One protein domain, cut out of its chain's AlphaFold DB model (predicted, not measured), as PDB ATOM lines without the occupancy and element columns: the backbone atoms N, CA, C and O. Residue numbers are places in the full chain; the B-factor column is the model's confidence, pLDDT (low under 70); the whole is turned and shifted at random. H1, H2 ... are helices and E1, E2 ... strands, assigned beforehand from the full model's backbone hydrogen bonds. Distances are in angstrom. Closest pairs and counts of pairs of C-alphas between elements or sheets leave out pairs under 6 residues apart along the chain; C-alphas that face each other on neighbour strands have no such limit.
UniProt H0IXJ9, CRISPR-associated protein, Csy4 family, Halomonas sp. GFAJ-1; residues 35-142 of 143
ATOM      1  N   PRO A  35     232.471 142.412 146.259       85.94
ATOM      2  CA  PRO A  35     233.132 142.558 144.963       85.94
ATOM      3  C   PRO A  35     232.989 143.972 144.377       85.94
ATOM      4  O   PRO A  35     231.938 144.600 144.480       85.94
ATOM      5  N   GLU A  36     234.038 144.478 143.726       80.00
ATOM      6  CA  GLU A  36     234.084 145.881 143.279       80.00
ATOM      7  C   GLU A  36     233.109 146.214 142.136       80.00
ATOM      8  O   GLU A  36     232.650 147.360 142.038       80.00
ATOM      9  N   LYS A  37     232.800 145.221 141.293       81.19
ATOM     10  CA  LYS A  37     232.070 145.354 140.020       81.19
ATOM     11  C   LYS A  37     230.679 144.720 140.074       81.19
ATOM     12  O   LYS A  37     230.369 143.836 139.284       81.19
ATOM     13  N   LEU A  38     229.871 145.133 141.040       85.50
ATOM     14  CA  LEU A  38     228.464 144.748 141.088       85.50
ATOM     15  C   LEU A  38     227.589 145.904 140.642       85.50
ATOM     16  O   LEU A  38     227.900 147.066 140.916       85.50
ATOM     17  N   GLU A  39     226.476 145.560 140.006       88.44
ATOM     18  CA  GLU A  39     225.395 146.507 139.772       88.44
ATOM     19  C   GLU A  39     224.902 147.075 141.103       88.44
ATOM     20  O   GLU A  39     224.817 146.375 142.116       88.44
ATOM     21  N   GLU A  40     224.544 148.351 141.095       89.69
ATOM     22  CA  GLU A  40     223.985 149.025 142.257       89.69
ATOM     23  C   GLU A  40     222.464 149.115 142.116       89.69
ATOM     24  O   GLU A  40     221.907 149.358 141.046       89.69
ATOM     25  N   VAL A  41     221.771 148.949 143.233       92.44
ATOM     26  CA  VAL A  41     220.331 149.163 143.344       92.44
ATOM     27  C   VAL A  41     220.046 150.149 144.463       92.44
ATOM     28  O   VAL A  41     220.859 150.385 145.358       92.44
ATOM     29  N   ARG A  42     218.858 150.735 144.442       93.19
ATOM     30  CA  ARG A  42     218.408 151.685 145.448       93.19
ATOM     31  C   ARG A  42     217.069 151.256 146.016       93.19
ATOM     32  O   ARG A  42     216.103 151.055 145.289       93.19
ATOM     33  N   PHE A  43     216.995 151.194 147.341       94.69
ATOM     34  CA  PHE A  43     215.739 151.022 148.063       94.69
ATOM     35  C   PHE A  43     215.211 152.391 148.496       94.69
ATOM     36  O   PHE A  43     215.782 153.051 149.368       94.69
ATOM     37  N   ILE A  44     214.126 152.837 147.868       94.50
ATOM     38  CA  ILE A  44     213.561 154.175 148.039       94.50
ATOM     39  C   ILE A  44     212.360 154.113 148.973       94.50
ATOM     40  O   ILE A  44     211.362 153.455 148.683       94.50
ATOM     41  N   ARG A  45     212.402 154.889 150.059       94.44
ATOM     42  CA  ARG A  45     211.212 155.183 150.860       94.44
ATOM     43  C   ARG A  45     210.306 156.148 150.092       94.44
ATOM     44  O   ARG A  45     210.536 157.361 150.103       94.44
ATOM     45  N   ASN A  46     209.239 155.633 149.486       91.50
ATOM     46  CA  ASN A  46     208.305 156.432 148.697       91.50
ATOM     47  C   ASN A  46     207.036 156.798 149.492       91.50
ATOM     48  O   ASN A  46     206.008 156.124 149.448       91.50
ATOM     49  N   GLN A  47     207.072 157.935 150.194       86.25
ATOM     50  CA  GLN A  47     205.889 158.450 150.900       86.25
ATOM     51  C   GLN A  47     204.798 158.994 149.963       86.25
ATOM     52  O   GLN A  47     203.692 159.277 150.425       86.25
ATOM     53  N   HIS A  48     205.070 159.179 148.668       84.44
ATOM     54  CA  HIS A  48     204.045 159.625 147.726       84.44
ATOM     55  C   HIS A  48     203.007 158.537 147.466       84.44
ATOM     56  O   HIS A  48     201.837 158.877 147.301       84.44
ATOM     57  N   ILE A  49     203.392 157.263 147.560       85.19
ATOM     58  CA  ILE A  49     202.460 156.129 147.503       85.19
ATOM     59  C   ILE A  49     201.437 156.221 148.637       85.19
ATOM     60  O   ILE A  49     200.234 156.134 148.397       85.19
ATOM     61  N   ALA A  50     201.891 156.530 149.858       80.75
ATOM     62  CA  ALA A  50     201.004 156.727 151.005       80.75
ATOM     63  C   ALA A  50     199.907 157.769 150.708       80.75
ATOM     64  O   ALA A  50     198.743 157.591 151.059       80.75
ATOM     65  N   LYS A  51     200.266 158.853 150.006       83.50
ATOM     66  CA  LYS A  51     199.372 159.980 149.696       83.50
ATOM     67  C   LYS A  51     198.241 159.627 148.723       83.50
ATOM     68  O   LYS A  51     197.357 160.470 148.561       83.50
ATOM     69  N   SER A  52     198.278 158.450 148.100       82.69
ATOM     70  CA  SER A  52     197.224 157.942 147.219       82.69
ATOM     71  C   SER A  52     196.129 157.180 147.976       82.69
ATOM     72  O   SER A  52     195.048 156.984 147.433       82.69
ATOM     73  N   PHE A  53     196.352 156.783 149.237       82.56
ATOM     74  CA  PHE A  53     195.348 156.030 149.992       82.56
ATOM     75  C   PHE A  53     194.279 156.937 150.625       82.56
ATOM     76  O   PHE A  53     194.616 157.991 151.181       82.56
ATOM     77  N   PRO A  54     193.003 156.499 150.667       83.62
ATOM     78  CA  PRO A  54     191.891 157.296 151.195       83.62
ATOM     79  C   PRO A  54     192.116 157.842 152.612       83.62
ATOM     80  O   PRO A  54     191.779 158.989 152.903       83.62
ATOM     81  N   GLY A  55     192.733 157.053 153.497       85.31
ATOM     82  CA  GLY A  55     193.010 157.471 154.874       85.31
ATOM     83  C   GLY A  55     193.994 158.644 154.971       85.31
ATOM     84  O   GLY A  55     193.788 159.561 155.769       85.31
ATOM     85  N   GLU A  56     195.043 158.650 154.147       85.88
ATOM     86  CA  GLU A  56     195.992 159.768 154.062       85.88
ATOM     87  C   GLU A  56     195.366 160.977 153.368       85.88
ATOM     88  O   GLU A  56     195.574 162.110 153.807       85.88
ATOM     89  N   ILE A  57     194.551 160.757 152.331       87.44
ATOM     90  CA  ILE A  57     193.796 161.820 151.656       87.44
ATOM     91  C   ILE A  57     192.890 162.535 152.663       87.44
ATOM     92  O   ILE A  57     192.992 163.754 152.816       87.44
ATOM     93  N   LYS A  58     192.088 161.790 153.433       88.75
ATOM     94  CA  LYS A  58     191.225 162.340 154.490       88.75
ATOM     95  C   LYS A  58     192.029 163.142 155.515       88.75
ATOM     96  O   LYS A  58     191.672 164.278 155.827       88.75
ATOM     97  N   ARG A  59     193.151 162.601 156.007       89.69
ATOM     98  CA  ARG A  59     194.028 163.305 156.962       89.69
ATOM     99  C   ARG A  59     194.623 164.584 156.373       89.69
ATOM    100  O   ARG A  59     194.711 165.595 157.068       89.69
ATOM    101  N   ARG A  60     195.013 164.578 155.097       89.25
ATOM    102  CA  ARG A  60     195.506 165.771 154.394       89.25
ATOM    103  C   ARG A  60     194.414 166.823 154.212       89.25
ATOM    104  O   ARG A  60     194.711 167.992 154.441       89.25
ATOM    105  N   LEU A  61     193.186 166.427 153.872       90.38
ATOM    106  CA  LEU A  61     192.040 167.337 153.751       90.38
ATOM    107  C   LEU A  61     191.733 168.029 155.083       90.38
ATOM    108  O   LEU A  61     191.672 169.254 155.117       90.38
ATOM    109  N   ILE A  62     191.658 167.274 156.187       92.50
ATOM    110  CA  ILE A  62     191.454 167.833 157.536       92.50
ATOM    111  C   ILE A  62     192.566 168.834 157.880       92.50
ATOM    112  O   ILE A  62     192.294 169.961 158.281       92.50
ATOM    113  N   ARG A  63     193.836 168.466 157.659       92.75
ATOM    114  CA  ARG A  63     194.970 169.372 157.916       92.75
ATOM    115  C   ARG A  63     194.927 170.631 157.044       92.75
ATOM    116  O   ARG A  63     195.338 171.689 157.508       92.75
ATOM    117  N   SER A  64     194.487 170.528 155.791       91.56
ATOM    118  CA  SER A  64     194.347 171.688 154.902       91.56
ATOM    119  C   SER A  64     193.207 172.604 155.329       91.56
ATOM    120  O   SER A  64     193.425 173.812 155.357       91.56
ATOM    121  N   LYS A  65     192.063 172.045 155.740       93.69
ATOM    122  CA  LYS A  65     190.949 172.801 156.322       93.69
ATOM    123  C   LYS A  65     191.401 173.596 157.548       93.69
ATOM    124  O   LYS A  65     191.320 174.818 157.531       93.69
ATOM    125  N   ASN A  66     192.009 172.930 158.533       94.62
ATOM    126  CA  ASN A  66     192.479 173.583 159.762       94.62
ATOM    127  C   ASN A  66     193.492 174.710 159.482       94.62
ATOM    128  O   ASN A  66     193.529 175.720 160.181       94.62
ATOM    129  N   ARG A  67     194.348 174.547 158.460       95.06
ATOM    130  CA  ARG A  67     195.306 175.587 158.052       95.06
ATOM    131  C   ARG A  67     194.640 176.788 157.381       95.06
ATOM    132  O   ARG A  67     195.124 177.893 157.593       95.06
ATOM    133  N   ALA A  68     193.602 176.576 156.573       94.06
ATOM    134  CA  ALA A  68     192.847 177.656 155.934       94.06
ATOM    135  C   ALA A  68     192.065 178.464 156.981       94.06
ATOM    136  O   ALA A  68     192.204 179.682 157.037       94.06
ATOM    137  N   GLU A  69     191.379 177.778 157.900       94.50
ATOM    138  CA  GLU A  69     190.658 178.406 159.016       94.50
ATOM    139  C   GLU A  69     191.588 179.266 159.879       94.50
ATOM    140  O   GLU A  69     191.268 180.410 160.191       94.50
ATOM    141  N   LYS A  70     192.795 178.770 160.191       95.75
ATOM    142  CA  LYS A  70     193.801 179.540 160.942       95.75
ATOM    143  C   LYS A  70     194.264 180.813 160.215       95.75
ATOM    144  O   LYS A  70     194.740 181.734 160.872       95.75
ATOM    145  N   ARG A  71     194.155 180.868 158.884       95.62
ATOM    146  CA  ARG A  71     194.473 182.055 158.070       95.62
ATOM    147  C   ARG A  71     193.261 182.954 157.800       95.62
ATOM    148  O   ARG A  71     193.439 184.004 157.199       95.62
ATOM    149  N   GLY A  72     192.055 182.566 158.228       94.69
ATOM    150  CA  GLY A  72     190.814 183.273 157.890       94.69
ATOM    151  C   GLY A  72     190.342 183.048 156.447       94.69
ATOM    152  O   GLY A  72     189.513 183.799 155.946       94.69
ATOM    153  N   GLU A  73     190.868 182.028 155.767       94.50
ATOM    154  CA  GLU A  73     190.494 181.669 154.397       94.50
ATOM    155  C   GLU A  73     189.362 180.632 154.391       94.50
ATOM    156  O   GLU A  73     189.365 179.676 155.175       94.50
ATOM    157  N   THR A  74     188.438 180.745 153.436       91.19
ATOM    158  CA  THR A  74     187.438 179.701 153.184       91.19
ATOM    159  C   THR A  74     188.106 178.471 152.574       91.19
ATOM    160  O   THR A  74     188.680 178.526 151.486       91.19
ATOM    161  N   PHE A  75     188.009 177.324 153.249       91.75
ATOM    162  CA  PHE A  75     188.499 176.063 152.700       91.75
ATOM    163  C   PHE A  75     187.581 175.555 151.582       91.75
ATOM    164  O   PHE A  75     186.454 175.137 151.844       91.75
ATOM    165  N   MET A  76     188.089 175.513 150.349       87.75
ATOM    166  CA  MET A  76     187.419 174.872 149.216       87.75
ATOM    167  C   MET A  76     188.174 173.597 148.806       87.75
ATOM    168  O   MET A  76     189.283 173.689 148.272       87.75
ATOM    169  N   PRO A  77     187.634 172.392 149.066       81.69
ATOM    170  CA  PRO A  77     188.277 171.154 148.645       81.69
ATOM    171  C   PRO A  77     188.224 171.021 147.117       81.69
ATOM    172  O   PRO A  77     187.154 171.055 146.521       81.69
ATOM    173  N   SER A  78     189.380 170.824 146.484       76.81
ATOM    174  CA  SER A  78     189.460 170.466 145.064       76.81
ATOM    175  C   SER A  78     189.480 168.945 144.911       76.81
ATOM    176  O   SER A  78     190.314 168.265 145.518       76.81
ATOM    177  N   SER A  79     188.572 168.401 144.097       65.62
ATOM    178  CA  SER A  79     188.560 166.986 143.725       65.62
ATOM    179  C   SER A  79     189.470 166.749 142.516       65.62
ATOM    180  O   SER A  79     189.006 166.532 141.400       65.62
ATOM    181  N   ALA A  80     190.784 166.786 142.721       61.38
ATOM    182  CA  ALA A  80     191.711 166.266 141.722       61.38
ATOM    183  C   ALA A  80     191.765 164.736 141.858       61.38
ATOM    184  O   ALA A  80     192.617 164.193 142.565       61.38
ATOM    185  N   VAL A  81     190.811 164.042 141.233       65.25
ATOM    186  CA  VAL A  81     190.915 162.596 141.016       65.25
ATOM    187  C   VAL A  81     191.826 162.415 139.810       65.25
ATOM    188  O   VAL A  81     191.420 162.639 138.678       65.25
ATOM    189  N   SER A  82     193.095 162.111 140.068       68.69
ATOM    190  CA  SER A  82     194.030 161.684 139.030       68.69
ATOM    191  C   SER A  82     194.232 160.187 139.171       68.69
ATOM    192  O   SER A  82     194.620 159.747 140.262       68.69
ATOM    193  N   ASP A  83     194.058 159.437 138.090       72.81
ATOM    194  CA  ASP A  83     194.541 158.064 138.042       72.81
ATOM    195  C   ASP A  83     196.046 158.068 138.309       72.81
ATOM    196  O   ASP A  83     196.815 158.835 137.722       72.81
ATOM    197  N   ARG A  84     196.462 157.263 139.284       72.25
ATOM    198  CA  ARG A  84     197.866 157.117 139.659       72.25
ATOM    199  C   ARG A  84     198.232 155.658 139.583       72.25
ATOM    200  O   ARG A  84     197.775 154.859 140.396       72.25
ATOM    201  N   PHE A  85     199.106 155.350 138.639       77.38
ATOM    202  CA  PHE A  85     199.790 154.074 138.597       77.38
ATOM    203  C   PHE A  85     200.870 154.069 139.674       77.38
ATOM    204  O   PHE A  85     201.624 155.030 139.835       77.38
ATOM    205  N   VAL A  86     200.875 153.005 140.469       77.25
ATOM    206  CA  VAL A  86     201.893 152.755 141.481       77.25
ATOM    207  C   VAL A  86     202.575 151.462 141.080       77.25
ATOM    208  O   VAL A  86     201.934 150.413 141.062       77.25
ATOM    209  N   ASP A  87     203.859 151.556 140.753       82.88
ATOM    210  CA  ASP A  87     204.683 150.386 140.472       82.88
ATOM    211  C   ASP A  87     204.839 149.500 141.711       82.88
ATOM    212  O   ASP A  87     204.476 149.873 142.833       82.88
ATOM    213  N   GLN A  88     205.435 148.324 141.514       88.75
ATOM    214  CA  GLN A  88     205.672 147.366 142.585       88.75
ATOM    215  C   GLN A  88     206.337 148.029 143.800       88.75
ATOM    216  O   GLN A  88     207.364 148.704 143.710       88.75
ATOM    217  N   CYS A  89     205.718 147.827 144.960       91.31
ATOM    218  CA  CYS A  89     206.145 148.399 146.223       91.31
ATOM    219  C   CYS A  89     205.977 147.361 147.327       91.31
ATOM    220  O   CYS A  89     204.954 146.682 147.411       91.31
ATOM    221  N   HIS A  90     206.958 147.293 148.218       93.56
ATOM    222  CA  HIS A  90     206.864 146.539 149.459       93.56
ATOM    223  C   HIS A  90     206.393 147.450 150.589       93.56
ATOM    224  O   HIS A  90     206.698 148.646 150.613       93.56
ATOM    225  N   VAL A  91     205.639 146.885 151.530       93.50
ATOM    226  CA  VAL A  91     205.118 147.614 152.688       93.50
ATOM    227  C   VAL A  91     205.634 146.959 153.958       93.50
ATOM    228  O   VAL A  91     205.334 145.799 154.224       93.50
ATOM    229  N   ILE A  92     206.390 147.717 154.751       94.88
ATOM    230  CA  ILE A  92     206.937 147.269 156.033       94.88
ATOM    231  C   ILE A  92     206.193 148.008 157.150       94.88
ATOM    232  O   ILE A  92     206.305 149.234 157.241       94.88
ATOM    233  N   PRO A  93     205.407 147.325 157.995       94.38
ATOM    234  CA  PRO A  93     204.777 147.969 159.138       94.38
ATOM    235  C   PRO A  93     205.817 148.280 160.223       94.38
ATOM    236  O   PRO A  93     206.581 147.400 160.612       94.38
ATOM    237  N   ILE A  94     205.829 149.515 160.726       94.75
ATOM    238  CA  ILE A  94     206.738 149.965 161.790       94.75
ATOM    239  C   ILE A  94     205.952 150.659 162.895       94.75
ATOM    240  O   ILE A  94     205.017 151.411 162.623       94.75
ATOM    241  N   ASP A  95     206.386 150.463 164.135       95.25
ATOM    242  CA  ASP A  95     205.857 151.167 165.297       95.25
ATOM    243  C   ASP A  95     206.745 152.368 165.654       95.25
ATOM    244  O   ASP A  95     207.965 152.273 165.816       95.25
ATOM    245  N   SER A  96     206.134 153.546 165.759       93.31
ATOM    246  CA  SER A  96     206.817 154.764 166.186       93.31
ATOM    247  C   SER A  96     207.129 154.695 167.676       93.31
ATOM    248  O   SER A  96     206.222 154.721 168.502       93.31
ATOM    249  N   ARG A  97     208.414 154.722 168.039       93.12
ATOM    250  CA  ARG A  97     208.826 154.730 169.452       93.12
ATOM    251  C   ARG A  97     208.294 155.936 170.237       93.12
ATOM    252  O   ARG A  97     207.974 155.796 171.408       93.12
ATOM    253  N   SER A  98     208.222 157.116 169.620       93.19
ATOM    254  CA  SER A  98     207.833 158.351 170.317       93.19
ATOM    255  C   SER A  98     206.324 158.519 170.482       93.19
ATOM    256  O   SER A  98     205.892 159.153 171.436       93.19
ATOM    257  N   SER A  99     205.524 157.983 169.557       93.81
ATOM    258  CA  SER A  99     204.063 158.159 169.565       93.81
ATOM    259  C   SER A  99     203.280 156.870 169.815       93.81
ATOM    260  O   SER A  99     202.060 156.919 169.951       93.81
ATOM    261  N   GLY A 100     203.950 155.714 169.806       93.50
ATOM    262  CA  GLY A 100     203.322 154.389 169.828       93.50
ATOM    263  C   GLY A 100     202.510 154.062 168.570       93.50
ATOM    264  O   GLY A 100     201.924 152.990 168.479       93.50
ATOM    265  N   GLN A 101     202.437 154.976 167.598       92.62
ATOM    266  CA  GLN A 101     201.611 154.804 166.410       92.62
ATOM    267  C   GLN A 101     202.287 153.877 165.406       92.62
ATOM    268  O   GLN A 101     203.447 154.089 165.037       92.62
ATOM    269  N   ARG A 102     201.526 152.909 164.898       93.25
ATOM    270  CA  ARG A 102     201.943 152.054 163.790       93.25
ATOM    271  C   ARG A 102     201.748 152.772 162.463       93.25
ATOM    272  O   ARG A 102     200.683 153.330 162.199       93.25
ATOM    273  N   PHE A 103     202.760 152.747 161.606       90.25
ATOM    274  CA  PHE A 103     202.691 153.324 160.270       90.25
ATOM    275  C   PHE A 103     203.426 152.450 159.243       90.25
ATOM    276  O   PHE A 103     204.425 151.806 159.565       90.25
ATOM    277  N   PRO A 104     202.949 152.413 157.989       92.19
ATOM    278  CA  PRO A 104     203.619 151.683 156.922       92.19
ATOM    279  C   PRO A 104     204.814 152.464 156.357       92.19
ATOM    280  O   PRO A 104     204.720 153.661 156.061       92.19
ATOM    281  N   LEU A 105     205.926 151.769 156.131       93.88
ATOM    282  CA  LEU A 105     206.983 152.189 155.217       93.88
ATOM    283  C   LEU A 105     206.761 151.563 153.844       93.88
ATOM    284  O   LEU A 105     206.860 150.352 153.683       93.88
ATOM    285  N   TYR A 106     206.505 152.414 152.855       93.69
ATOM    286  CA  TYR A 106     206.456 152.041 151.445       93.69
ATOM    287  C   TYR A 106     207.869 152.095 150.864       93.69
ATOM    288  O   TYR A 106     208.497 153.161 150.887       93.69
ATOM    289  N   VAL A 107     208.363 150.958 150.382       95.25
ATOM    290  CA  VAL A 107     209.711 150.792 149.835       95.25
ATOM    291  C   VAL A 107     209.627 150.284 148.401       95.25
ATOM    292  O   VAL A 107     209.008 149.254 148.140       95.25
ATOM    293  N   GLN A 108     210.273 150.995 147.483       93.81
ATOM    294  CA  GLN A 108     210.425 150.585 146.088       93.81
ATOM    295  C   GLN A 108     211.887 150.283 145.781       93.81
ATOM    296  O   GLN A 108     212.782 150.870 146.389       93.81
ATOM    297  N   LEU A 109     212.106 149.369 144.842       92.88
ATOM    298  CA  LEU A 109     213.423 149.055 144.307       92.88
ATOM    299  C   LEU A 109     213.613 149.805 142.988       92.88
ATOM    300  O   LEU A 109     212.765 149.720 142.105       92.88
ATOM    301  N   GLU A 110     214.729 150.505 142.858       91.12
ATOM    302  CA  GLU A 110     215.174 151.162 141.633       91.12
ATOM    303  C   GLU A 110     216.528 150.560 141.236       91.12
ATOM    304  O   GLU A 110     217.448 150.508 142.055       91.12
ATOM    305  N   ALA A 111     216.647 150.077 139.999       87.81
ATOM    306  CA  ALA A 111     217.933 149.663 139.448       87.81
ATOM    307  C   ALA A 111     218.736 150.905 139.047       87.81
ATOM    308  O   ALA A 111     218.180 151.843 138.475       87.81
ATOM    309  N   LEU A 112     220.034 150.917 139.347       84.94
ATOM    310  CA  LEU A 112     220.940 151.984 138.941       84.94
ATOM    311  C   LEU A 112     221.959 151.455 137.928       84.94
ATOM    312  O   LEU A 112     222.219 150.258 137.854       84.94
ATOM    313  N   GLY A 113     222.550 152.366 137.152       71.25
ATOM    314  CA  GLY A 113     223.700 152.040 136.309       71.25
ATOM    315  C   GLY A 113     224.972 151.793 137.131       71.25
ATOM    316  O   GLY A 113     225.076 152.238 138.277       71.25
ATOM    317  N   GLU A 114     225.958 151.135 136.518       63.28
ATOM    318  CA  GLU A 114     227.203 150.652 137.149       63.28
ATOM    319  C   GLU A 114     228.010 151.736 137.903       63.28
ATOM    320  O   GLU A 114     228.692 151.443 138.883       63.28
ATOM    321  N   GLU A 115     227.905 153.007 137.502       62.25
ATOM    322  CA  GLU A 115     228.696 154.114 138.068       62.25
ATOM    323  C   GLU A 115     228.029 154.827 139.262       62.25
ATOM    324  O   GLU A 115     228.585 155.755 139.853       62.25
ATOM    325  N   SER A 116     226.828 154.407 139.662       66.88
ATOM    326  CA  SER A 116     225.998 155.137 140.630       66.88
ATOM    327  C   SER A 116     226.210 154.674 142.077       66.88
ATOM    328  O   SER A 116     225.330 154.065 142.690       66.88
ATOM    329  N   LYS A 117     227.372 154.994 142.663       77.50
ATOM    330  CA  LYS A 117     227.673 154.713 144.081       77.50
ATOM    331  C   LYS A 117     227.421 155.935 144.964       77.50
ATOM    332  O   LYS A 117     228.203 156.884 144.981       77.50
ATOM    333  N   TYR A 118     226.360 155.885 145.764       84.19
ATOM    334  CA  TYR A 118     225.998 156.941 146.710       84.19
ATOM    335  C   TYR A 118     225.937 156.381 148.131       84.19
ATOM    336  O   TYR A 118     225.386 155.309 148.366       84.19
ATOM    337  N   ASN A 119     226.461 157.123 149.107       87.81
ATOM    338  CA  ASN A 119     226.578 156.677 150.500       87.81
ATOM    339  C   ASN A 119     225.728 157.496 151.487       87.81
ATOM    340  O   ASN A 119     226.065 157.569 152.667       87.81
ATOM    341  N   ASN A 120     224.642 158.114 151.018       91.75
ATOM    342  CA  ASN A 120     223.771 158.948 151.844       91.75
ATOM    343  C   ASN A 120     222.396 158.297 152.056       91.75
ATOM    344  O   ASN A 120     221.623 158.155 151.108       91.75
ATOM    345  N   TYR A 121     222.065 157.964 153.302       93.75
ATOM    346  CA  TYR A 121     220.840 157.247 153.666       93.75
ATOM    347  C   TYR A 121     220.102 157.963 154.797       93.75
ATOM    348  O   TYR A 121     220.708 158.657 155.613       93.75
ATOM    349  N   ASN A 122     218.785 157.778 154.867       94.25
ATOM    350  CA  ASN A 122     218.002 158.252 156.006       94.25
ATOM    351  C   ASN A 122     218.195 157.340 157.236       94.25
ATOM    352  O   ASN A 122     218.879 156.320 157.181       94.25
ATOM    353  N   SER A 123     217.528 157.662 158.346       92.94
ATOM    354  CA  SER A 123     217.618 156.902 159.604       92.94
ATOM    355  C   SER A 123     217.121 155.447 159.536       92.94
ATOM    356  O   SER A 123     217.291 154.712 160.499       92.94
ATOM    357  N   TYR A 124     216.470 155.043 158.443       93.81
ATOM    358  CA  TYR A 124     216.043 153.662 158.185       93.81
ATOM    359  C   TYR A 124     217.002 152.929 157.234       93.81
ATOM    360  O   TYR A 124     216.692 151.825 156.801       93.81
ATOM    361  N   GLY A 125     218.127 153.544 156.855       94.12
ATOM    362  CA  GLY A 125     219.057 152.982 155.873       94.12
ATOM    363  C   GLY A 125     218.541 153.032 154.431       94.12
ATOM    364  O   GLY A 125     219.078 152.346 153.569       94.12
ATOM    365  N   LEU A 126     217.506 153.832 154.153       95.19
ATOM    366  CA  LEU A 126     216.863 153.914 152.840       95.19
ATOM    367  C   LEU A 126     217.179 155.234 152.136       95.19
ATOM    368  O   LEU A 126     217.378 156.275 152.772       95.19
ATOM    369  N   ALA A 127     217.119 155.206 150.809       95.06
ATOM    370  CA  ALA A 127     217.055 156.408 149.995       95.06
ATOM    371  C   ALA A 127     215.661 157.058 150.069       95.06
ATOM    372  O   ALA A 127     214.690 156.507 150.599       95.06
ATOM    373  N   THR A 128     215.547 158.260 149.521       93.50
ATOM    374  CA  THR A 128     214.298 159.012 149.363       93.50
ATOM    375  C   THR A 128     214.292 159.654 147.987       93.50
ATOM    376  O   THR A 128     215.352 159.884 147.424       93.50
ATOM    377  N   GLN A 129     213.127 160.055 147.496       86.25
ATOM    378  CA  GLN A 129     213.007 160.632 146.158       86.25
ATOM    379  C   GLN A 129     213.837 161.913 145.923       86.25
ATOM    380  O   GLN A 129     214.161 162.205 144.779       86.25
ATOM    381  N   TYR A 130     214.186 162.672 146.976       86.06
ATOM    382  CA  TYR A 130     214.803 163.999 146.815       86.06
ATOM    383  C   TYR A 130     216.056 164.269 147.665       86.06
ATOM    384  O   TYR A 130     216.899 165.051 147.245       86.06
ATOM    385  N   THR A 131     216.190 163.688 148.864       91.50
ATOM    386  CA  THR A 131     217.240 164.101 149.827       91.50
ATOM    387  C   THR A 131     218.374 163.086 149.951       91.50
ATOM    388  O   THR A 131     219.547 163.442 149.984       91.50
ATOM    389  N   TYR A 132     218.017 161.811 150.045       93.12
ATOM    390  CA  TYR A 132     218.932 160.692 150.242       93.12
ATOM    391  C   TYR A 132     218.990 159.843 148.978       93.12
ATOM    392  O   TYR A 132     217.962 159.315 148.568       93.12
ATOM    393  N   SER A 133     220.170 159.690 148.382       93.25
ATOM    394  CA  SER A 133     220.376 158.978 147.111       93.25
ATOM    395  C   SER A 133     221.126 157.651 147.261       93.25
ATOM    396  O   SER A 133     221.493 157.047 146.253       93.25
ATOM    397  N   GLY A 134     221.361 157.198 148.495       93.00
ATOM    398  CA  GLY A 134     222.207 156.054 148.813       93.00
ATOM    399  C   GLY A 134     221.832 154.781 148.063       93.00
ATOM    400  O   GLY A 134     220.658 154.427 147.984       93.00
ATOM    401  N   SER A 135     222.836 154.098 147.528       93.00
ATOM    402  CA  SER A 135     222.703 152.848 146.779       93.00
ATOM    403  C   SER A 135     223.366 151.688 147.512       93.00
ATOM    404  O   SER A 135     224.109 151.881 148.481       93.00
ATOM    405  N   VAL A 136     223.013 150.467 147.133       91.69
ATOM    406  CA  VAL A 136     223.617 149.246 147.654       91.69
ATOM    407  C   VAL A 136     223.916 148.274 146.511       91.69
ATOM    408  O   VAL A 136     223.125 148.177 145.572       91.69
ATOM    409  N   PRO A 137     225.008 147.505 146.613       90.38
ATOM    410  CA  PRO A 137     225.363 146.502 145.624       90.38
ATOM    411  C   PRO A 137     224.290 145.414 145.571       90.38
ATOM    412  O   PRO A 137     223.762 144.978 146.602       90.38
ATOM    413  N   ASN A 138     223.979 144.955 144.366       89.62
ATOM    414  CA  ASN A 138     223.006 143.907 144.121       89.62
ATOM    415  C   ASN A 138     223.590 142.527 144.464       89.62
ATOM    416  O   ASN A 138     224.190 141.850 143.632       89.62
ATOM    417  N   LEU A 139     223.385 142.084 145.706       86.31
ATOM    418  CA  LEU A 139     223.944 140.821 146.204       86.31
ATOM    419  C   LEU A 139     223.282 139.559 145.629       86.31
ATOM    420  O   LEU A 139     223.812 138.467 145.826       86.31
ATOM    421  N   LYS A 140     222.166 139.680 144.893       80.88
ATOM    422  CA  LYS A 140     221.538 138.524 144.219       80.88
ATOM    423  C   LYS A 140     222.471 137.848 143.216       80.88
ATOM    424  O   LYS A 140     222.244 136.704 142.865       80.88
ATOM    425  N   GLN A 141     223.495 138.558 142.750       65.31
ATOM    426  CA  GLN A 141     224.498 138.031 141.829       65.31
ATOM    427  C   GLN A 141     225.593 137.204 142.535       65.31
ATOM    428  O   GLN A 141     226.466 136.666 141.864       65.31
ATOM    429  N   ILE A 142     225.580 137.126 143.873       64.94
ATOM    430  CA  ILE A 142     226.619 136.466 144.689       64.94
ATOM    431  C   ILE A 142     226.072 135.249 145.457       64.94
ATOM    432  O   ILE A 142     226.856 134.424 145.921       64.94
TER     433      ILE A 142
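AT A GLANCE: This is residues 35 to 142 of the 143 residues of the protein "CRISPR-associated protein, Csy4 family" of Halomonas sp. GFAJ-1 (UniProt H0IXJ9). A narrow, twisted three-stranded sheet has the long helix H2 reaching away from it as an arm; short H1 lies between, and residues 72 to 89 loop back from H2 to E2. E3 pairs with E2 over residues 102 to 107 and with E1 over 107 to 111, while residues 112 to 142, with no named element, fold back beside E1. The printed part has 108 residues with two named helices and three named strands, in the order E1, H1, H2, E2, E3; the sheet order is E1, E3, E2, antiparallel. The class is mixed, with 44 residues in named elements, under half. The whole is loose, radius of gyration of the C-alphas 18.3 A, spanning 59 by 34 by 22 A.

HOW THE PARTS SIT: E1, residues 40 to 45, and E3, residues 102 to 111, are antiparallel at 153 degrees, with N 42 and O 110 2.8 A apart. E2, residues 90 to 95, forms a hairpin with E3; N 92 and O 105 are 2.9 A apart. H1, residues 47 to 50, only grazes the sheet; its closest C-alphas to E3 are those of Gln 47 and Tyr 106, 6.5 A. H2, residues 54 to 71, is not on the sheet. In H2 every O i to N i+4 pair is within hydrogen-bond range; H1 is too short for one. E1, H1, H2 and E2 form a split strand-helix-strand unit, two strands running the same way with E3 between them, its crossover right-handed.

IN THESE COORDINATES: E1 begins at C-alpha 40 (223.985, 149.025, 142.257). H2 spans 25.8 A. E3 spans 29.2 A, ending at C-alpha 111 (217.933, 149.663, 139.448).

THE WHOLE: The printed part has no cut. The link H2 to E2 is long. Residues 79 to 82, 114 to 116 and 141 to 142 have pLDDT under 70.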